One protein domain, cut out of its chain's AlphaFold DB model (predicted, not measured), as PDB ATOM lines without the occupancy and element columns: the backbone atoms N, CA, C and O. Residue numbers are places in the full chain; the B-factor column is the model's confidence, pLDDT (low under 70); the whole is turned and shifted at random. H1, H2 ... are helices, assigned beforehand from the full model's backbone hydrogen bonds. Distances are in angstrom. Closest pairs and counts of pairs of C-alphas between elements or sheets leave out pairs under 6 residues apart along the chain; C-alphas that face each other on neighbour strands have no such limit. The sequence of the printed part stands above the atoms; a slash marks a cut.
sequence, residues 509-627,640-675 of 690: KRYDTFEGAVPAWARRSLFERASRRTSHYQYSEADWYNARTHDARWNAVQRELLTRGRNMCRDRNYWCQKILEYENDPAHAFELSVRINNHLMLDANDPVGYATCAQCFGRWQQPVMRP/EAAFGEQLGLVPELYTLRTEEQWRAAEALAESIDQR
ATOM      1  N   LYS A 509     149.013 113.097 224.940       94.38
ATOM      2  CA  LYS A 509     147.867 112.190 225.190       94.38
ATOM      3  C   LYS A 509     146.499 112.735 224.721       94.38
ATOM      4  O   LYS A 509     145.534 111.971 224.704       94.38
ATOM      5  N   ARG A 510     146.423 114.024 224.364       96.00
ATOM      6  CA  ARG A 510     145.228 114.790 223.975       96.00
ATOM      7  C   ARG A 510     145.325 115.358 222.543       96.00
ATOM      8  O   ARG A 510     144.688 116.371 222.250       96.00
ATOM      9  N   TYR A 511     146.117 114.718 221.673       96.31
ATOM     10  CA  TYR A 511     146.386 115.117 220.278       96.31
ATOM     11  C   TYR A 511     145.137 115.312 219.394       96.31
ATOM     12  O   TYR A 511     145.219 115.917 218.328       96.31
ATOM     13  N   ASP A 512     144.004 114.772 219.828       94.56
ATOM     14  CA  ASP A 512     142.696 114.705 219.179       94.56
ATOM     15  C   ASP A 512     141.636 115.609 219.832       94.56
ATOM     16  O   ASP A 512     140.498 115.639 219.381       94.56
ATOM     17  N   THR A 513     141.997 116.369 220.870       96.19
ATOM     18  CA  THR A 513     141.110 117.355 221.519       96.19
ATOM     19  C   THR A 513     141.646 118.762 221.301       96.19
ATOM     20  O   THR A 513     142.861 118.966 221.379       96.19
ATOM     21  N   PHE A 514     140.766 119.744 221.096       96.38
ATOM     22  CA  PHE A 514     141.162 121.127 220.820       96.38
ATOM     23  C   PHE A 514     142.144 121.682 221.870       96.38
ATOM     24  O   PHE A 514     143.176 122.251 221.511       96.38
ATOM     25  N   GLU A 515     141.918 121.447 223.169       95.88
ATOM     26  CA  GLU A 515     142.755 122.027 224.232       95.88
ATOM     27  C   GLU A 515     144.178 121.458 224.276       95.88
ATOM     28  O   GLU A 515     145.096 122.152 224.725       95.88
ATOM     29  N   GLY A 516     144.348 120.196 223.866       95.44
ATOM     30  CA  GLY A 516     145.634 119.492 223.867       95.44
ATOM     31  C   GLY A 516     146.383 119.608 222.544       95.44
ATOM     32  O   GLY A 516     147.598 119.813 222.535       95.44
ATOM     33  N   ALA A 517     145.663 119.529 221.425       95.69
ATOM     34  CA  ALA A 517     146.214 119.675 220.088       95.69
ATOM     35  C   ALA A 517     146.670 121.116 219.814       95.69
ATOM     36  O   ALA A 517     147.789 121.330 219.334       95.69
ATOM     37  N   VAL A 518     145.845 122.107 220.174       94.19
ATOM     38  CA  VAL A 518     146.044 123.510 219.793       94.19
ATOM     39  C   VAL A 518     146.772 124.301 220.896       94.19
ATOM     40  O   VAL A 518     146.320 124.312 222.050       94.19
ATOM     41  N   PRO A 519     147.886 125.002 220.584       92.12
ATOM     42  CA  PRO A 519     148.635 125.790 221.565       92.12
ATOM     43  C   PRO A 519     147.791 126.851 222.286       92.12
ATOM     44  O   PRO A 519     146.953 127.523 221.687       92.12
ATOM     45  N   ALA A 520     148.065 127.074 223.575       91.25
ATOM     46  CA  ALA A 520     147.295 128.004 224.409       91.25
ATOM     47  C   ALA A 520     147.360 129.481 223.958       91.25
ATOM     48  O   ALA A 520     146.477 130.268 224.296       91.25
ATOM     49  N   TRP A 521     148.380 129.885 223.191       87.88
ATOM     50  CA  TRP A 521     148.407 131.209 222.555       87.88
ATOM     51  C   TRP A 521     147.429 131.288 221.374       87.88
ATOM     52  O   TRP A 521     146.676 132.255 221.283       87.88
ATOM     53  N   ALA A 522     147.366 130.245 220.540       89.75
ATOM     54  CA  ALA A 522     146.463 130.180 219.397       89.75
ATOM     55  C   ALA A 522     145.004 130.107 219.865       89.75
ATOM     56  O   ALA A 522     144.196 130.927 219.447       89.75
ATOM     57  N   ARG A 523     144.679 129.229 220.829       92.31
ATOM     58  CA  ARG A 523     143.311 129.112 221.375       92.31
ATOM     59  C   ARG A 523     142.759 130.432 221.919       92.31
ATOM     60  O   ARG A 523     141.603 130.747 221.659       92.31
ATOM     61  N   ARG A 524     143.580 131.226 222.624       89.88
ATOM     62  CA  ARG A 524     143.180 132.567 223.092       89.88
ATOM     63  C   ARG A 524     142.862 133.500 221.920       89.88
ATOM     64  O   ARG A 524     141.782 134.073 221.897       89.88
ATOM     65  N   SER A 525     143.753 133.577 220.931       86.88
ATOM     66  CA  SER A 525     143.579 134.404 219.725       86.88
ATOM     67  C   SER A 525     142.339 134.013 218.899       86.88
ATOM     68  O   SER A 525     141.611 134.870 218.400       86.88
ATOM     69  N   LEU A 526     142.044 132.712 218.798       89.00
ATOM     70  CA  LEU A 526     140.870 132.197 218.086       89.00
ATOM     71  C   LEU A 526     139.548 132.551 218.794       89.00
ATOM     72  O   LEU A 526     138.618 133.013 218.134       89.00
ATOM     73  N   PHE A 527     139.463 132.405 220.121       90.69
ATOM     74  CA  PHE A 527     138.278 132.833 220.881       90.69
ATOM     75  C   PHE A 527     138.135 134.366 220.960       90.69
ATOM     76  O   PHE A 527     137.019 134.889 220.970       90.69
ATOM     77  N   GLU A 528     139.243 135.112 220.954       86.88
ATOM     78  CA  GLU A 528     139.228 136.576 220.848       86.88
ATOM     79  C   GLU A 528     138.626 137.027 219.501       86.88
ATOM     80  O   GLU A 528     137.767 137.907 219.483       86.88
ATOM     81  N   ARG A 529     138.970 136.359 218.385       84.00
ATOM     82  CA  ARG A 529     138.288 136.551 217.090       84.00
ATOM     83  C   ARG A 529     136.801 136.217 217.178       84.00
ATOM     84  O   ARG A 529     135.987 137.056 216.801       84.00
ATOM     85  N   ALA A 530     136.450 135.030 217.676       85.50
ATOM     86  CA  ALA A 530     135.061 134.565 217.728       85.50
ATOM     87  C   ALA A 530     134.149 135.498 218.550       85.50
ATOM     88  O   ALA A 530     133.020 135.772 218.152       85.50
ATOM     89  N   SER A 531     134.655 136.062 219.654       85.81
ATOM     90  CA  SER A 531     133.894 137.017 220.477       85.81
ATOM     91  C   SER A 531     133.723 138.408 219.841       85.81
ATOM     92  O   SER A 531     132.795 139.127 220.205       85.81
ATOM     93  N   ARG A 532     134.574 138.786 218.873       84.31
ATOM     94  CA  ARG A 532     134.472 140.045 218.106       84.31
ATOM     95  C   ARG A 532     133.722 139.908 216.781       84.31
ATOM     96  O   ARG A 532     133.200 140.900 216.279       84.31
ATOM     97  N   ARG A 533     133.712 138.714 216.183       75.69
ATOM     98  CA  ARG A 533     133.139 138.442 214.860       75.69
ATOM     99  C   ARG A 533     132.497 137.059 214.827       75.69
ATOM    100  O   ARG A 533     133.193 136.052 214.751       75.69
ATOM    101  N   THR A 534     131.171 137.043 214.743       73.75
ATOM    102  CA  THR A 534     130.419 135.887 214.248       73.75
ATOM    103  C   THR A 534     130.569 135.766 212.732       73.75
ATOM    104  O   THR A 534     130.614 136.770 212.015       73.75
ATOM    105  N   SER A 535     130.597 134.539 212.227       75.75
ATOM    106  CA  SER A 535     130.411 134.247 210.809       75.75
ATOM    107  C   SER A 535     128.990 134.617 210.368       75.75
ATOM    108  O   SER A 535     128.029 134.417 211.109       75.75
ATOM    109  N   HIS A 536     128.848 135.136 209.145       81.19
ATOM    110  CA  HIS A 536     127.537 135.330 208.508       81.19
ATOM    111  C   HIS A 536     126.968 134.027 207.925       81.19
ATOM    112  O   HIS A 536     125.830 134.004 207.463       81.19
ATOM    113  N   TYR A 537     127.761 132.955 207.940       85.19
ATOM    114  CA  TYR A 537     127.400 131.642 207.431       85.19
ATOM    115  C   TYR A 537     127.179 130.669 208.588       85.19
ATOM    116  O   TYR A 537     127.849 130.739 209.619       85.19
ATOM    117  N   GLN A 538     126.237 129.752 208.397       86.75
ATOM    118  CA  GLN A 538     125.985 128.618 209.277       86.75
ATOM    119  C   GLN A 538     125.773 127.399 208.384       86.75
ATOM    120  O   GLN A 538     125.013 127.473 207.417       86.75
ATOM    121  N   TYR A 539     126.457 126.305 208.699       91.75
ATOM    122  CA  TYR A 539     126.415 125.057 207.944       91.75
ATOM    123  C   TYR A 539     126.148 123.909 208.904       91.75
ATOM    124  O   TYR A 539     126.706 123.871 210.000       91.75
ATOM    125  N   SER A 540     125.299 122.962 208.507       91.31
ATOM    126  CA  SER A 540     125.239 121.688 209.216       91.31
ATOM    127  C   SER A 540     126.479 120.849 208.888       91.31
ATOM    128  O   SER A 540     127.131 121.055 207.861       91.31
ATOM    129  N   GLU A 541     126.775 119.835 209.707       87.50
ATOM    130  CA  GLU A 541     127.804 118.842 209.366       87.50
ATOM    131  C   GLU A 541     127.544 118.204 207.992       87.50
ATOM    132  O   GLU A 541     128.482 117.930 207.248       87.50
ATOM    133  N   ALA A 542     126.270 118.039 207.610       88.00
ATOM    134  CA  ALA A 542     125.884 117.519 206.305       88.00
ATOM    135  C   ALA A 542     126.181 118.498 205.154       88.00
ATOM    136  O   ALA A 542     126.489 118.040 204.055       88.00
ATOM    137  N   ASP A 543     126.129 119.814 205.368       91.38
ATOM    138  CA  ASP A 543     126.446 120.806 204.329       91.38
ATOM    139  C   ASP A 543     127.951 120.906 204.088       91.38
ATOM    140  O   ASP A 543     128.394 120.924 202.935       91.38
ATOM    141  N   TRP A 544     128.739 120.870 205.167       90.81
ATOM    142  CA  TRP A 544     130.187 120.702 205.091       90.81
ATOM    143  C   TRP A 544     130.548 119.388 204.384       90.81
ATOM    144  O   TRP A 544     131.241 119.402 203.370       90.81
ATOM    145  N   TYR A 545     130.020 118.255 204.855       87.06
ATOM    146  CA  TYR A 545     130.316 116.935 204.295       87.06
ATOM    147  C   TYR A 545     129.976 116.830 202.800       87.06
ATOM    148  O   TYR A 545     130.787 116.333 202.021       87.06
ATOM    149  N   ASN A 546     128.811 117.343 202.382       83.38
ATOM    150  CA  ASN A 546     128.303 117.242 201.009       83.38
ATOM    151  C   ASN A 546     128.673 118.436 200.103       83.38
ATOM    152  O   ASN A 546     128.039 118.616 199.062       83.38
ATOM    153  N   ALA A 547     129.671 119.253 200.462       88.19
ATOM    154  CA  ALA A 547     130.165 120.355 199.623       88.19
ATOM    155  C   ALA A 547     129.093 121.404 199.235       88.19
ATOM    156  O   ALA A 547     128.943 121.750 198.052       88.19
ATOM    157  N   ARG A 548     128.345 121.891 200.240       88.94
ATOM    158  CA  ARG A 548     127.208 122.828 200.119       88.94
ATOM    159  C   ARG A 548     127.446 124.186 200.799       88.94
ATOM    160  O   ARG A 548     126.515 124.811 201.301       88.94
ATOM    161  N   THR A 549     128.690 124.657 200.831       89.25
ATOM    162  CA  THR A 549     129.020 125.999 201.341       89.25
ATOM    163  C   THR A 549     128.777 127.081 200.278       89.25
ATOM    164  O   THR A 549     128.508 126.774 199.117       89.25
ATOM    165  N   HIS A 550     128.913 128.360 200.641       89.06
ATOM    166  CA  HIS A 550     128.940 129.467 199.674       89.06
ATOM    167  C   HIS A 550     130.249 129.519 198.859       89.06
ATOM    168  O   HIS A 550     130.313 130.186 197.829       89.06
ATOM    169  N   ASP A 551     131.300 128.845 199.332       85.25
ATOM    170  CA  ASP A 551     132.646 128.886 198.775       85.25
ATOM    171  C   ASP A 551     132.794 127.776 197.720       85.25
ATOM    172  O   ASP A 551     133.031 126.605 198.026       85.25
ATOM    173  N   ALA A 552     132.612 128.142 196.446       79.25
ATOM    174  CA  ALA A 552     132.709 127.215 195.316       79.25
ATOM    175  C   ALA A 552     134.080 126.516 195.236       79.25
ATOM    176  O   ALA A 552     134.155 125.318 194.936       79.25
ATOM    177  N   ARG A 553     135.155 127.231 195.593       76.62
ATOM    178  CA  ARG A 553     136.519 126.699 195.607       76.62
ATOM    179  C   ARG A 553     136.657 125.616 196.669       76.62
ATOM    180  O   ARG A 553     137.136 124.527 196.342       76.62
ATOM    181  N   TRP A 554     136.183 125.875 197.893       84.88
ATOM    182  CA  TRP A 554     136.133 124.895 198.984       84.88
ATOM    183  C   TRP A 554     135.256 123.690 198.635       84.88
ATOM    184  O   TRP A 554     135.708 122.550 198.757       84.88
ATOM    185  N   ASN A 555     134.049 123.924 198.113       83.50
ATOM    186  CA  ASN A 555     133.129 122.864 197.698       83.50
ATOM    187  C   ASN A 555     133.793 121.898 196.707       83.50
ATOM    188  O   ASN A 555     133.704 120.684 196.872       83.50
ATOM    189  N   ALA A 556     134.524 122.407 195.715       76.81
ATOM    190  CA  ALA A 556     135.230 121.554 194.763       76.81
ATOM    191  C   ALA A 556     136.558 120.956 195.304       76.81
ATOM    192  O   ALA A 556     137.063 120.010 194.701       76.81
ATOM    193  N   VAL A 557     137.093 121.392 196.463       78.31
ATOM    194  CA  VAL A 557     138.039 120.555 197.249       78.31
ATOM    195  C   VAL A 557     137.293 119.365 197.848       78.31
ATOM    196  O   VAL A 557     137.704 118.220 197.683       78.31
ATOM    197  N   GLN A 558     136.170 119.632 198.517       85.06
ATOM    198  CA  GLN A 558     135.383 118.618 199.211       85.06
ATOM    199  C   GLN A 558     134.822 117.558 198.242       85.06
ATOM    200  O   GLN A 558     134.795 116.381 198.588       85.06
ATOM    201  N   ARG A 559     134.464 117.918 196.999       78.62
ATOM    202  CA  ARG A 559     134.063 116.946 195.958       78.62
ATOM    203  C   ARG A 559     135.229 116.128 195.403       78.62
ATOM    204  O   ARG A 559     135.053 114.934 195.161       78.62
ATOM    205  N   GLU A 560     136.433 116.696 195.274       75.62
ATOM    206  CA  GLU A 560     137.633 115.889 194.997       75.62
ATOM    207  C   GLU A 560     137.874 114.870 196.126       75.62
ATOM    208  O   GLU A 560     138.118 113.694 195.860       75.62
ATOM    209  N   LEU A 561     137.727 115.287 197.384       79.50
ATOM    210  CA  LEU A 561     137.872 114.415 198.547       79.50
ATOM    211  C   LEU A 561     136.787 113.319 198.618       79.50
ATOM    212  O   LEU A 561     137.089 112.153 198.890       79.50
ATOM    213  N   LEU A 562     135.527 113.654 198.333       79.62
ATOM    214  CA  LEU A 562     134.436 112.680 198.252       79.62
ATOM    215  C   LEU A 562     134.702 111.622 197.173       79.62
ATOM    216  O   LEU A 562     134.498 110.442 197.443       79.62
ATOM    217  N   THR A 563     135.195 112.013 195.994       71.56
ATOM    218  CA  THR A 563     135.330 111.124 194.820       71.56
ATOM    219  C   THR A 563     136.654 110.357 194.749       71.56
ATOM    220  O   THR A 563     136.669 109.193 194.355       71.56
ATOM    221  N   ARG A 564     137.777 110.974 195.141       71.31
ATOM    222  CA  ARG A 564     139.127 110.372 195.086       71.31
ATOM    223  C   ARG A 564     139.626 109.850 196.432       71.31
ATOM    224  O   ARG A 564     140.670 109.208 196.482       71.31
ATOM    225  N   GLY A 565     138.932 110.177 197.523       73.50
ATOM    226  CA  GLY A 565     139.358 109.857 198.888       73.50
ATOM    227  C   GLY A 565     140.651 110.527 199.328       73.50
ATOM    228  O   GLY A 565     141.264 110.077 200.291       73.50
ATOM    229  N   ARG A 566     141.098 111.562 198.607       72.38
ATOM    230  CA  ARG A 566     142.309 112.327 198.905       72.38
ATOM    231  C   ARG A 566     142.396 113.568 198.024       72.38
ATOM    232  O   ARG A 566     142.119 113.493 196.828       72.38
ATOM    233  N   ASN A 567     142.881 114.671 198.583       62.31
ATOM    234  CA  ASN A 567     143.185 115.877 197.819       62.31
ATOM    235  C   ASN A 567     144.386 115.609 196.885       62.31
ATOM    236  O   ASN A 567     145.487 115.309 197.354       62.31
ATOM    237  N   MET A 568     144.188 115.714 195.569       53.34
ATOM    238  CA  MET A 568     145.240 115.573 194.546       53.34
ATOM    239  C   MET A 568     145.693 116.922 193.980       53.34
ATOM    240  O   MET A 568     146.821 117.028 193.490       53.34
ATOM    241  N   CYS A 569     144.821 117.931 194.050       45.94
ATOM    242  CA  CYS A 569     144.953 119.185 193.313       45.94
ATOM    243  C   CYS A 569     144.825 120.452 194.179       45.94
ATOM    244  O   CYS A 569     144.886 121.559 193.628       45.94
ATOM    245  N   ARG A 570     144.533 120.341 195.484       55.31
ATOM    246  CA  ARG A 570     144.174 121.483 196.351       55.31
ATOM    247  C   ARG A 570     144.622 121.278 197.807       55.31
ATOM    248  O   ARG A 570     144.629 120.160 198.312       55.31
ATOM    249  N   ASP A 571     144.986 122.373 198.468       63.88
ATOM    250  CA  ASP A 571     145.720 122.369 199.739       63.88
ATOM    251  C   ASP A 571     144.861 121.905 200.939       63.88
ATOM    252  O   ASP A 571     143.764 122.425 201.184       63.88
ATOM    253  N   ARG A 572     145.355 120.919 201.707       74.94
ATOM    254  CA  ARG A 572     144.660 120.383 202.902       74.94
ATOM    255  C   ARG A 572     144.574 121.416 204.036       74.94
ATOM    256  O   ARG A 572     143.627 121.380 204.824       74.94
ATOM    257  N   ASN A 573     145.507 122.367 204.089       76.31
ATOM    258  CA  ASN A 573     145.483 123.484 205.028       76.31
ATOM    259  C   ASN A 573     144.423 124.519 204.634       76.31
ATOM    260  O   ASN A 573     143.704 124.970 205.517       76.31
ATOM    261  N   TYR A 574     144.250 124.840 203.343       78.00
ATOM    262  CA  TYR A 574     143.163 125.728 202.886       78.00
ATOM    263  C   TYR A 574     141.784 125.163 203.260       78.00
ATOM    264  O   TYR A 574     140.960 125.866 203.845       78.00
ATOM    265  N   TRP A 575     141.555 123.871 202.997       84.56
ATOM    266  CA  TRP A 575     140.312 123.178 203.359       84.56
ATOM    267  C   TRP A 575     139.990 123.304 204.860       84.56
ATOM    268  O   TRP A 575     138.877 123.678 205.227       84.56
ATOM    269  N   CYS A 576     140.988 123.068 205.713       87.06
ATOM    270  CA  CYS A 576     140.876 123.127 207.171       87.06
ATOM    271  C   CYS A 576     140.733 124.572 207.698       87.06
ATOM    272  O   CYS A 576     139.911 124.857 208.568       87.06
ATOM    273  N   GLN A 577     141.491 125.517 207.131       84.75
ATOM    274  CA  GLN A 577     141.424 126.938 207.485       84.75
ATOM    275  C   GLN A 577     140.070 127.553 207.141       84.75
ATOM    276  O   GLN A 577     139.597 128.384 207.907       84.75
ATOM    277  N   LYS A 578     139.412 127.135 206.052       86.88
ATOM    278  CA  LYS A 578     138.059 127.605 205.718       86.88
ATOM    279  C   LYS A 578     136.976 127.078 206.659       86.88
ATOM    280  O   LYS A 578     136.058 127.834 206.965       86.88
ATOM    281  N   ILE A 579     137.121 125.864 207.201       90.38
ATOM    282  CA  ILE A 579     136.269 125.397 208.310       90.38
ATOM    283  C   ILE A 579     136.431 126.342 209.511       90.38
ATOM    284  O   ILE A 579     135.453 126.914 209.980       90.38
ATOM    285  N   LEU A 580     137.668 126.617 209.934       88.81
ATOM    286  CA  LEU A 580     137.976 127.568 211.015       88.81
ATOM    287  C   LEU A 580     137.624 129.043 210.692       88.81
ATOM    288  O   LEU A 580     137.452 129.869 211.594       88.81
ATOM    289  N   GLU A 581     137.512 129.409 209.415       86.31
ATOM    290  CA  GLU A 581     137.106 130.751 209.008       86.31
ATOM    291  C   GLU A 581     135.591 130.949 209.146       86.31
ATOM    292  O   GLU A 581     135.176 132.001 209.640       86.31
ATOM    293  N   TYR A 582     134.790 129.964 208.720       88.88
ATOM    294  CA  TYR A 582     133.329 130.076 208.635       88.88
ATOM    295  C   TYR A 582     132.580 129.507 209.852       88.88
ATOM    296  O   TYR A 582     131.430 129.895 210.063       88.88
ATOM    297  N   GLU A 583     133.200 128.647 210.662       90.44
ATOM    298  CA  GLU A 583     132.656 128.212 211.955       90.44
ATOM    299  C   GLU A 583     132.735 129.310 213.026       90.44
ATOM    300  O   GLU A 583     133.672 130.112 213.070       90.44
ATOM    301  N   ASN A 584     131.744 129.328 213.923       88.56
ATOM    302  CA  ASN A 584     131.667 130.310 215.012       88.56
ATOM    303  C   ASN A 584     132.422 129.869 216.277       88.56
ATOM    304  O   ASN A 584     132.898 130.722 217.025       88.56
ATOM    305  N   ASP A 585     132.547 128.561 216.514       92.25
ATOM    306  CA  ASP A 585     133.332 128.006 217.617       92.25
ATOM    307  C   ASP A 585     134.621 127.342 217.089       92.25
ATOM    308  O   ASP A 585     134.549 126.340 216.372       92.25
ATOM    309  N   PRO A 586     135.812 127.849 217.460       92.88
ATOM    310  CA  PRO A 586     137.089 127.217 217.142       92.88
ATOM    311  C   PRO A 586     137.252 125.776 217.653       92.88
ATOM    312  O   PRO A 586     138.026 125.030 217.054       92.88
ATOM    313  N   ALA A 587     136.569 125.367 218.731       95.56
ATOM    314  CA  ALA A 587     136.632 123.986 219.207       95.56
ATOM    315  C   ALA A 587     135.827 123.051 218.288       95.56
ATOM    316  O   ALA A 587     136.400 122.108 217.735       95.56
ATOM    317  N   HIS A 588     134.558 123.377 218.012       94.69
ATOM    318  CA  HIS A 588     133.738 122.699 217.000       94.69
ATOM    319  C   HIS A 588     134.439 122.625 215.635       94.69
ATOM    320  O   HIS A 588     134.514 121.551 215.037       94.69
ATOM    321  N   ALA A 589     135.044 123.727 215.175       93.75
ATOM    322  CA  ALA A 589     135.793 123.770 213.920       93.75
ATOM    323  C   ALA A 589     136.938 122.742 213.870       93.75
ATOM    324  O   ALA A 589     137.175 122.127 212.827       93.75
ATOM    325  N   PHE A 590     137.654 122.546 214.983       95.12
ATOM    326  CA  PHE A 590     138.730 121.558 215.085       95.12
ATOM    327  C   PHE A 590     138.185 120.126 215.066       95.12
ATOM    328  O   PHE A 590     138.687 119.294 214.309       95.12
ATOM    329  N   GLU A 591     137.143 119.843 215.850       95.19
ATOM    330  CA  GLU A 591     136.513 118.520 215.892       95.19
ATOM    331  C   GLU A 591     135.941 118.120 214.529       95.19
ATOM    332  O   GLU A 591     136.206 117.018 214.050       95.19
ATOM    333  N   LEU A 592     135.219 119.029 213.874       93.75
ATOM    334  CA  LEU A 592     134.671 118.851 212.532       93.75
ATOM    335  C   LEU A 592     135.779 118.609 211.495       93.75
ATOM    336  O   LEU A 592     135.680 117.684 210.684       93.75
ATOM    337  N   SER A 593     136.866 119.386 211.565       93.00
ATOM    338  CA  SER A 593     138.036 119.216 210.696       93.00
ATOM    339  C   SER A 593     138.696 117.850 210.879       93.00
ATOM    340  O   SER A 593     139.085 117.241 209.890       93.00
ATOM    341  N   VAL A 594     138.815 117.334 212.108       93.12
ATOM    342  CA  VAL A 594     139.350 115.982 212.370       93.12
ATOM    343  C   VAL A 594     138.376 114.896 211.895       93.12
ATOM    344  O   VAL A 594     138.805 113.908 211.296       93.12
ATOM    345  N   ARG A 595     137.070 115.092 212.112       91.56
ATOM    346  CA  ARG A 595     136.002 114.131 211.802       91.56
ATOM    347  C   ARG A 595     135.853 113.893 210.300       91.56
ATOM    348  O   ARG A 595     136.026 112.763 209.856       91.56
ATOM    349  N   ILE A 596     135.621 114.942 209.503       90.75
ATOM    350  CA  ILE A 596     135.482 114.810 208.038       90.75
ATOM    351  C   ILE A 596     136.789 114.283 207.420       90.75
ATOM    352  O   ILE A 596     136.766 113.470 206.497       90.75
ATOM    353  N   ASN A 597     137.935 114.699 207.968       91.25
ATOM    354  CA  ASN A 597     139.251 114.234 207.546       91.25
ATOM    355  C   ASN A 597     139.419 112.717 207.718       91.25
ATOM    356  O   ASN A 597     139.718 112.038 206.740       91.25
ATOM    357  N   ASN A 598     139.203 112.184 208.927       91.31
ATOM    358  CA  ASN A 598     139.297 110.743 209.189       91.31
ATOM    359  C   ASN A 598     138.266 109.939 208.386       91.31
ATOM    360  O   ASN A 598     138.581 108.863 207.882       91.31
ATOM    361  N   HIS A 599     137.071 110.495 208.201       88.19
ATOM    362  CA  HIS A 599     135.985 109.835 207.489       88.19
ATOM    363  C   HIS A 599     136.224 109.706 205.974       88.19
ATOM    364  O   HIS A 599     135.762 108.738 205.365       88.19
ATOM    365  N   LEU A 600     136.936 110.651 205.343       86.12
ATOM    366  CA  LEU A 600     137.065 110.715 203.879       86.12
ATOM    367  C   LEU A 600     138.481 110.512 203.318       86.12
ATOM    368  O   LEU A 600     138.577 110.038 202.182       86.12
ATOM    369  N   MET A 601     139.553 110.878 204.031       88.69
ATOM    370  CA  MET A 601     140.925 110.811 203.500       88.69
ATOM    371  C   MET A 601     141.578 109.449 203.764       88.69
ATOM    372  O   MET A 601     141.838 109.114 204.914       88.69
ATOM    373  N   LEU A 602     141.967 108.716 202.711       88.44
ATOM    374  CA  LEU A 602     142.668 107.424 202.834       88.44
ATOM    375  C   LEU A 602     144.002 107.494 203.602       88.44
ATOM    376  O   LEU A 602     144.520 106.462 204.021       88.44
ATOM    377  N   ASP A 603     144.600 108.677 203.747       88.56
ATOM    378  CA  ASP A 603     145.795 108.919 204.561       88.56
ATOM    379  C   ASP A 603     145.504 109.544 205.944       88.56
ATOM    380  O   ASP A 603     146.418 110.035 206.611       88.56
ATOM    381  N   ALA A 604     144.251 109.478 206.406       86.44
ATOM    382  CA  ALA A 604     143.814 109.853 207.750       86.44
ATOM    383  C   ALA A 604     143.550 108.637 208.666       86.44
ATOM    384  O   ALA A 604     143.980 107.525 208.374       86.44
ATOM    385  N   ASN A 605     142.965 108.886 209.850       86.19
ATOM    386  CA  ASN A 605     143.052 108.000 211.023       86.19
ATOM    387  C   ASN A 605     144.499 107.502 211.280       86.19
ATOM    388  O   ASN A 605     144.777 106.354 211.621       86.19
ATOM    389  N   ASP A 606     145.440 108.422 211.066       92.44
ATOM    390  CA  ASP A 606     146.892 108.279 211.163       92.44
ATOM    391  C   ASP A 606     147.421 109.469 211.980       92.44
ATOM    392  O   ASP A 606     146.778 110.529 211.989       92.44
ATOM    393  N   PRO A 607     148.586 109.373 212.643       96.19
ATOM    394  CA  PRO A 607     149.184 110.521 213.318       96.19
ATOM    395  C   PRO A 607     149.330 111.775 212.431       96.19
ATOM    396  O   PRO A 607     149.120 112.885 212.921       96.19
ATOM    397  N   VAL A 608     149.608 111.624 211.127       92.94
ATOM    398  CA  VAL A 608     149.647 112.723 210.134       92.94
ATOM    399  C   VAL A 608     148.266 113.352 209.915       92.94
ATOM    400  O   VAL A 608     148.163 114.555 209.660       92.94
ATOM    401  N   GLY A 609     147.195 112.572 210.074       91.31
ATOM    402  CA  GLY A 609     145.817 113.056 210.111       91.31
ATOM    403  C   GLY A 609     145.655 114.141 211.176       91.31
ATOM    404  O   GLY A 609     145.505 115.319 210.843       91.31
ATOM    405  N   TYR A 610     145.790 113.760 212.447       94.81
ATOM    406  CA  TYR A 610     145.651 114.666 213.594       94.81
ATOM    407  C   TYR A 610     146.667 115.819 213.581       94.81
ATOM    408  O   TYR A 610     146.313 116.959 213.886       94.81
ATOM    409  N   ALA A 611     147.919 115.553 213.197       93.62
ATOM    410  CA  ALA A 611     148.983 116.553 213.184       93.62
ATOM    411  C   ALA A 611     148.729 117.702 212.197       93.62
ATOM    412  O   ALA A 611     148.898 118.862 212.571       93.62
ATOM    413  N   THR A 612     148.291 117.423 210.963       88.88
ATOM    414  CA  THR A 612     147.971 118.490 209.996       88.88
ATOM    415  C   THR A 612     146.743 119.287 210.430       88.88
ATOM    416  O   THR A 612     146.766 120.513 210.338       88.88
ATOM    417  N   CYS A 613     145.706 118.637 210.976       91.56
ATOM    418  CA  CYS A 613     144.563 119.347 211.560       91.56
ATOM    419  C   CYS A 613     145.032 120.297 212.678       91.56
ATOM    420  O   CYS A 613     144.742 121.487 212.629       91.56
ATOM    421  N   ALA A 614     145.861 119.830 213.617       93.38
ATOM    422  CA  ALA A 614     146.440 120.680 214.660       93.38
ATOM    423  C   ALA A 614     147.325 121.815 214.098       93.38
ATOM    424  O   ALA A 614     147.314 122.930 214.628       93.38
ATOM    425  N   GLN A 615     148.087 121.559 213.027       90.19
ATOM    426  CA  GLN A 615     148.963 122.547 212.384       90.19
ATOM    427  C   GLN A 615     148.169 123.718 211.797       90.19
ATOM    428  O   GLN A 615     148.584 124.867 211.957       90.19
ATOM    429  N   CYS A 616     147.001 123.455 211.203       87.25
ATOM    430  CA  CYS A 616     146.107 124.490 210.672       87.25
ATOM    431  C   CYS A 616     145.611 125.460 211.758       87.25
ATOM    432  O   CYS A 616     145.347 126.623 211.469       87.25
ATOM    433  N   PHE A 617     145.556 124.999 213.010       90.69
ATOM    434  CA  PHE A 617     145.138 125.760 214.188       90.69
ATOM    435  C   PHE A 617     146.327 126.347 214.982       90.69
ATOM    436  O   PHE A 617     146.135 126.893 216.067       90.69
ATOM    437  N   GLY A 618     147.560 126.256 214.467       88.25
ATOM    438  CA  GLY A 618     148.748 126.895 215.057       88.25
ATOM    439  C   GLY A 618     149.779 125.950 215.686       88.25
ATOM    440  O   GLY A 618     150.799 126.417 216.195       88.25
ATOM    441  N   ARG A 619     149.584 124.622 215.664       90.50
ATOM    442  CA  ARG A 619     150.621 123.667 216.110       90.50
ATOM    443  C   ARG A 619     151.892 123.819 215.255       90.50
ATOM    444  O   ARG A 619     151.817 123.914 214.036       90.50
ATOM    445  N   TRP A 620     153.050 123.869 215.920       89.31
ATOM    446  CA  TRP A 620     154.379 124.173 215.350       89.31
ATOM    447  C   TRP A 620     154.538 125.544 214.671       89.31
ATOM    448  O   TRP A 620     155.594 125.810 214.096       89.31
ATOM    449  N   GLN A 621     153.547 126.433 214.767       84.62
ATOM    450  CA  GLN A 621     153.679 127.821 214.331       84.62
ATOM    451  C   GLN A 621     154.267 128.699 215.451       84.62
ATOM    452  O   GLN A 621     154.234 128.340 216.631       84.62
ATOM    453  N   GLN A 622     154.807 129.859 215.077       77.88
ATOM    454  CA  GLN A 622     155.213 130.915 216.011       77.88
ATOM    455  C   GLN A 622     154.049 131.908 216.200       77.88
ATOM    456  O   GLN A 622     153.344 132.185 215.227       77.88
ATOM    457  N   PRO A 623     153.841 132.481 217.399       74.94
ATOM    458  CA  PRO A 623     152.861 133.545 217.588       74.94
ATOM    459  C   PRO A 623     153.294 134.811 216.835       74.94
ATOM    460  O   PRO A 623     154.364 135.359 217.101       74.94
ATOM    461  N   VAL A 624     152.462 135.306 215.914       67.00
ATOM    462  CA  VAL A 624     152.725 136.584 215.236       67.00
ATOM    463  C   VAL A 624     152.295 137.744 216.133       67.00
ATOM    464  O   VAL A 624     151.155 137.795 216.590       67.00
ATOM    465  N   MET A 625     153.219 138.667 216.388       63.88
ATOM    466  CA  MET A 625     153.043 139.810 217.287       63.88
ATOM    467  C   MET A 625     152.144 140.883 216.651       63.88
ATOM    468  O   MET A 625     152.352 141.239 215.489       63.88
ATOM    469  N   ARG A 626     151.209 141.469 217.412       63.03
ATOM    470  CA  ARG A 626     150.494 142.688 216.979       63.03
ATOM    471  C   ARG A 626     151.480 143.856 216.749       63.03
ATOM    472  O   ARG A 626     152.341 144.091 217.606       63.03
ATOM    473  N   PRO A 627     151.372 144.627 215.647       50.28
ATOM    474  CA  PRO A 627     152.156 145.848 215.458       50.28
ATOM    475  C   PRO A 627     151.980 146.820 216.636       50.28
ATOM    476  O   PRO A 627     150.865 147.058 217.086       50.28
ATOM    477  N   GLU A 640     150.419 139.571 222.813       54.69
ATOM    478  CA  GLU A 640     149.165 139.219 222.159       54.69
ATOM    479  C   GLU A 640     149.418 138.741 220.723       54.69
ATOM    480  O   GLU A 640     149.942 139.475 219.878       54.69
ATOM    481  N   ALA A 641     149.058 137.483 220.464       59.69
ATOM    482  CA  ALA A 641     149.253 136.836 219.176       59.69
ATOM    483  C   ALA A 641     148.066 137.118 218.241       59.69
ATOM    484  O   ALA A 641     146.928 136.792 218.574       59.69
ATOM    485  N   ALA A 642     148.334 137.635 217.044       60.38
ATOM    486  CA  ALA A 642     147.334 138.043 216.051       60.38
ATOM    487  C   ALA A 642     146.817 136.892 215.151       60.38
ATOM    488  O   ALA A 642     146.246 137.129 214.093       60.38
ATOM    489  N   PHE A 643     147.027 135.629 215.531       70.81
ATOM    490  CA  PHE A 643     146.772 134.463 214.669       70.81
ATOM    491  C   PHE A 643     145.308 134.303 214.232       70.81
ATOM    492  O   PHE A 643     145.046 134.010 213.070       70.81
ATOM    493  N   GLY A 644     144.346 134.549 215.126       58.00
ATOM    494  CA  GLY A 644     142.933 134.595 214.752       58.00
ATOM    495  C   GLY A 644     142.652 135.722 213.759       58.00
ATOM    496  O   GLY A 644     141.979 135.507 212.759       58.00
ATOM    497  N   GLU A 645     143.230 136.901 213.984       63.12
ATOM    498  CA  GLU A 645     143.084 138.086 213.123       63.12
ATOM    499  C   GLU A 645     143.679 137.867 211.720       63.12
ATOM    500  O   GLU A 645     143.265 138.526 210.773       63.12
ATOM    501  N   GLN A 646     144.591 136.900 211.567       65.00
ATOM    502  CA  GLN A 646     145.172 136.498 210.285       65.00
ATOM    503  C   GLN A 646     144.309 135.510 209.475       65.00
ATOM    504  O   GLN A 646     144.583 135.303 208.293       65.00
ATOM    505  N   LEU A 647     143.254 134.918 210.046       60.59
ATOM    506  CA  LEU A 647     142.342 134.037 209.304       60.59
ATOM    507  C   LEU A 647     141.544 134.838 208.265       60.59
ATOM    508  O   LEU A 647     140.796 135.753 208.615       60.59
ATOM    509  N   GLY A 648     141.717 134.492 206.987       51.44
ATOM    510  CA  GLY A 648     141.223 135.271 205.845       51.44
ATOM    511  C   GLY A 648     142.136 136.435 205.419       51.44
ATOM    512  O   GLY A 648     141.859 137.068 204.405       51.44
ATOM    513  N   LEU A 649     143.228 136.710 206.151       43.06
ATOM    514  CA  LEU A 649     144.311 137.622 205.735       43.06
ATOM    515  C   LEU A 649     145.589 136.890 205.305       43.06
ATOM    516  O   LEU A 649     146.452 137.510 204.686       43.06
ATOM    517  N   VAL A 650     145.723 135.588 205.594       41.34
ATOM    518  CA  VAL A 650     146.607 134.711 204.814       41.34
ATOM    519  C   VAL A 650     146.140 134.824 203.357       41.34
ATOM    520  O   VAL A 650     145.001 134.445 203.079       41.34
ATOM    521  N   PRO A 651     146.954 135.369 202.432       37.34
ATOM    522  CA  PRO A 651     146.534 135.506 201.046       37.34
ATOM    523  C   PRO A 651     146.412 134.132 200.386       37.34
ATOM    524  O   PRO A 651     146.769 133.100 200.954       37.34
ATOM    525  N   GLU A 652     146.079 134.135 199.102       43.47
ATOM    526  CA  GLU A 652     146.147 132.972 198.211       43.47
ATOM    527  C   GLU A 652     147.593 132.443 197.986       43.47
ATOM    528  O   GLU A 652     147.847 131.709 197.039       43.47
ATOM    529  N   LEU A 653     148.545 132.743 198.887       35.12
ATOM    530  CA  LEU A 653     149.933 132.250 198.922       35.12
ATOM    531  C   LEU A 653     150.038 130.721 198.818       35.12
ATOM    532  O   LEU A 653     150.954 130.212 198.179       35.12
ATOM    533  N   TYR A 654     149.113 129.987 199.441       40.41
ATOM    534  CA  TYR A 654     149.059 128.521 199.360       40.41
ATOM    535  C   TYR A 654     148.331 128.021 198.104       40.41
ATOM    536  O   TYR A 654     148.475 126.867 197.700       40.41
ATOM    537  N   THR A 655     147.578 128.892 197.442       45.59
ATOM    538  CA  THR A 655     146.799 128.593 196.245       45.59
ATOM    539  C   THR A 655     147.322 129.433 195.086       45.59
ATOM    540  O   THR A 655     146.639 130.344 194.627       45.59
ATOM    541  N   LEU A 656     148.515 129.078 194.589       42.94
ATOM    542  CA  LEU A 656     149.199 129.650 193.409       42.94
ATOM    543  C   LEU A 656     148.449 129.407 192.073       42.94
ATOM    544  O   LEU A 656     149.055 129.202 191.025       42.94
ATOM    545  N   ARG A 657     147.115 129.379 192.120       49.91
ATOM    546  CA  ARG A 657     146.196 129.288 190.993       49.91
ATOM    547  C   ARG A 657     145.669 130.689 190.697       49.91
ATOM    548  O   ARG A 657     145.011 131.282 191.549       49.91
ATOM    549  N   THR A 658     145.878 131.183 189.480       55.53
ATOM    550  CA  THR A 658     145.084 132.300 188.950       55.53
ATOM    551  C   THR A 658     143.593 131.932 188.908       55.53
ATOM    552  O   THR A 658     143.236 130.753 188.970       55.53
ATOM    553  N   GLU A 659     142.702 132.913 188.728       58.50
ATOM    554  CA  GLU A 659     141.269 132.650 188.499       58.50
ATOM    555  C   GLU A 659     141.026 131.657 187.350       58.50
ATOM    556  O   GLU A 659     140.109 130.845 187.401       58.50
ATOM    557  N   GLU A 660     141.875 131.665 186.321       55.19
ATOM    558  CA  GLU A 660     141.802 130.726 185.197       55.19
ATOM    559  C   GLU A 660     142.207 129.305 185.613       55.19
ATOM    560  O   GLU A 660     141.551 128.337 185.234       55.19
ATOM    561  N   GLN A 661     143.239 129.164 186.449       55.50
ATOM    562  CA  GLN A 661     143.665 127.875 187.005       55.50
ATOM    563  C   GLN A 661     142.712 127.349 188.093       55.50
ATOM    564  O   GLN A 661     142.704 126.142 188.358       55.50
ATOM    565  N   TRP A 662     141.905 128.211 188.717       58.06
ATOM    566  CA  TRP A 662     140.743 127.802 189.509       58.06
ATOM    567  C   TRP A 662     139.615 127.313 188.603       58.06
ATOM    568  O   TRP A 662     139.267 126.136 188.691       58.06
ATOM    569  N   ARG A 663     139.152 128.139 187.655       59.97
ATOM    570  CA  ARG A 663     138.080 127.798 186.701       59.97
ATOM    571  C   ARG A 663     138.362 126.527 185.907       59.97
ATOM    572  O   ARG A 663     137.459 125.724 185.721       59.97
ATOM    573  N   ALA A 664     139.602 126.285 185.482       56.03
ATOM    574  CA  ALA A 664     139.976 125.049 184.790       56.03
ATOM    575  C   ALA A 664     139.822 123.803 185.683       56.03
ATOM    576  O   ALA A 664     139.420 122.741 185.212       56.03
ATOM    577  N   ALA A 665     140.109 123.924 186.983       53.75
ATOM    578  CA  ALA A 665     139.925 122.842 187.946       53.75
ATOM    579  C   ALA A 665     138.481 122.743 188.470       53.75
ATOM    580  O   ALA A 665     138.091 121.680 188.940       53.75
ATOM    581  N   GLU A 666     137.700 123.821 188.412       56.56
ATOM    582  CA  GLU A 666     136.255 123.818 188.664       56.56
ATOM    583  C   GLU A 666     135.513 123.177 187.490       56.56
ATOM    584  O   GLU A 666     134.786 122.228 187.721       56.56
ATOM    585  N   ALA A 667     135.809 123.540 186.241       57.09
ATOM    586  CA  ALA A 667     135.281 122.869 185.050       57.09
ATOM    587  C   ALA A 667     135.679 121.382 184.983       57.09
ATOM    588  O   ALA A 667     134.889 120.544 184.551       57.09
ATOM    589  N   LEU A 668     136.881 121.015 185.454       51.47
ATOM    590  CA  LEU A 668     137.255 119.608 185.631       51.47
ATOM    591  C   LEU A 668     136.422 118.929 186.731       51.47
ATOM    592  O   LEU A 668     135.988 117.798 186.533       51.47
ATOM    593  N   ALA A 669     136.182 119.600 187.862       48.91
ATOM    594  CA  ALA A 669     135.337 119.082 188.938       48.91
ATOM    595  C   ALA A 669     133.860 118.966 188.515       48.91
ATOM    596  O   ALA A 669     133.235 117.962 188.822       48.91
ATOM    597  N   GLU A 670     133.327 119.913 187.743       48.88
ATOM    598  CA  GLU A 670     131.980 119.870 187.162       48.88
ATOM    599  C   GLU A 670     131.862 118.790 186.082       48.88
ATOM    600  O   GLU A 670     130.872 118.068 186.036       48.88
ATOM    601  N   SER A 671     132.890 118.600 185.250       46.53
ATOM    602  CA  SER A 671     132.952 117.488 184.293       46.53
ATOM    603  C   SER A 671     133.102 116.120 184.980       46.53
ATOM    604  O   SER A 671     132.816 115.089 184.368       46.53
ATOM    605  N   ILE A 672     133.545 116.100 186.242       42.06
ATOM    606  CA  ILE A 672     133.523 114.928 187.120       42.06
ATOM    607  C   ILE A 672     132.133 114.779 187.765       42.06
ATOM    608  O   ILE A 672     131.567 113.703 187.635       42.06
ATOM    609  N   ASP A 673     131.527 115.827 188.337       38.97
ATOM    610  CA  ASP A 673     130.146 115.828 188.876       38.97
ATOM    611  C   ASP A 673     129.123 115.367 187.817       38.97
ATOM    612  O   ASP A 673     128.271 114.528 188.094       38.97
ATOM    613  N   GLN A 674     129.234 115.843 186.571       40.75
ATOM    614  CA  GLN A 674     128.364 115.445 185.453       40.75
ATOM    615  C   GLN A 674     128.561 113.983 185.014       40.75
ATOM    616  O   GLN A 674     127.655 113.395 184.429       40.75
ATOM    617  N   ARG A 675     129.729 113.385 185.292       39.50
ATOM    618  CA  ARG A 675     130.014 111.955 185.056       39.50
ATOM    619  C   ARG A 675     129.766 111.077 186.285       39.50
ATOM    620  O   ARG A 675     129.641 109.867 186.138       39.50
TER     621      ARG A 675
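Overview. This is residues 509 to 627 and 640 to 675 of the 690 residues of the protein "Photolyase/cryptochrome alpha/beta domain-containing protein" of Cyanidiococcus yangmingshanensis (UniProt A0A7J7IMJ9). What does the model look like? A triangle of three crossed helices, H5, H6 and H7, makes the core, with H2 and the very short H1 at one end of the long axis and H4 at the other, where H8 packs on the side of H4 away from the core. What is it built of? The printed part has 155 residues with eight named helices, H1 to H8 in order, and no named strand, which is the class all helix. How large is it? It is compact, with a radius of gyration of the C-alphas of 15.5 A and spans of 48 by 35 by 27 A.

Along the chain. Where do the elements up to H4 lie? H1 is residues 514 to 517, starting at C-alpha 514 at (141.162, 121.127, 220.820). H2 is residues 520 to 532, 18.7 A long, H3 residues 541 to 545, and H4 residues 552 to 564, 18.0 A. Where are the others? H5 is residues 572 to 582, 16.0 A, H6 residues 586 to 600, 21.2 A, and H7 residues 607 to 616, 14.5 A. H8 is residues 659 to 673, 20.2 A, ending at C-alpha 673 at (130.146, 115.828, 188.876).

Arrangement. What does the hub, H6, touch? It forms helical hairpins with H5, at a steep tilt of 40 degrees and closest at the C-alphas of Leu 580 and Ala 589, 5.3 A, and with H7, at 38 degrees, only just steep, closest at those of Val 594 and Cys 613, 6.3 A. With residue 586 alone it touches H2, closest at the C-alphas of Leu 526 and Pro 586, 6.3 A; H1 only just touches it, with 3 pairs of C-alphas within 8 A. What lies farther out? H4 touches H5 with residues 554 to 558 alone, closest at the C-alphas of Trp 554 and Trp 575, 6.3 A, and touches H8, closest at those of Ala 556 and Ala 669, 6.3 A. H3 touches no helix but is near H4 and H6, while H8 is apart from H5 and H6. Are the helix backbones complete? Every O i to N i+4 pair is within hydrogen-bond range in H2 to H7, and 10 of 11 in H8; H1 is too short for such a pair.

Size, cuts and confidence. What is missing? Residues 628 to 639 are cut out, and C-alphas 627 and 640 are 9.9 A apart across the cut. Are any links long? Of the links that are printed whole, none is long, but residues 640 to 658 hold no named element. Where is confidence low? Residues 567 to 571, 624 to 627, 640 to 642 and 644 to 675 are under 70, and H8 has a mean pLDDT of 52.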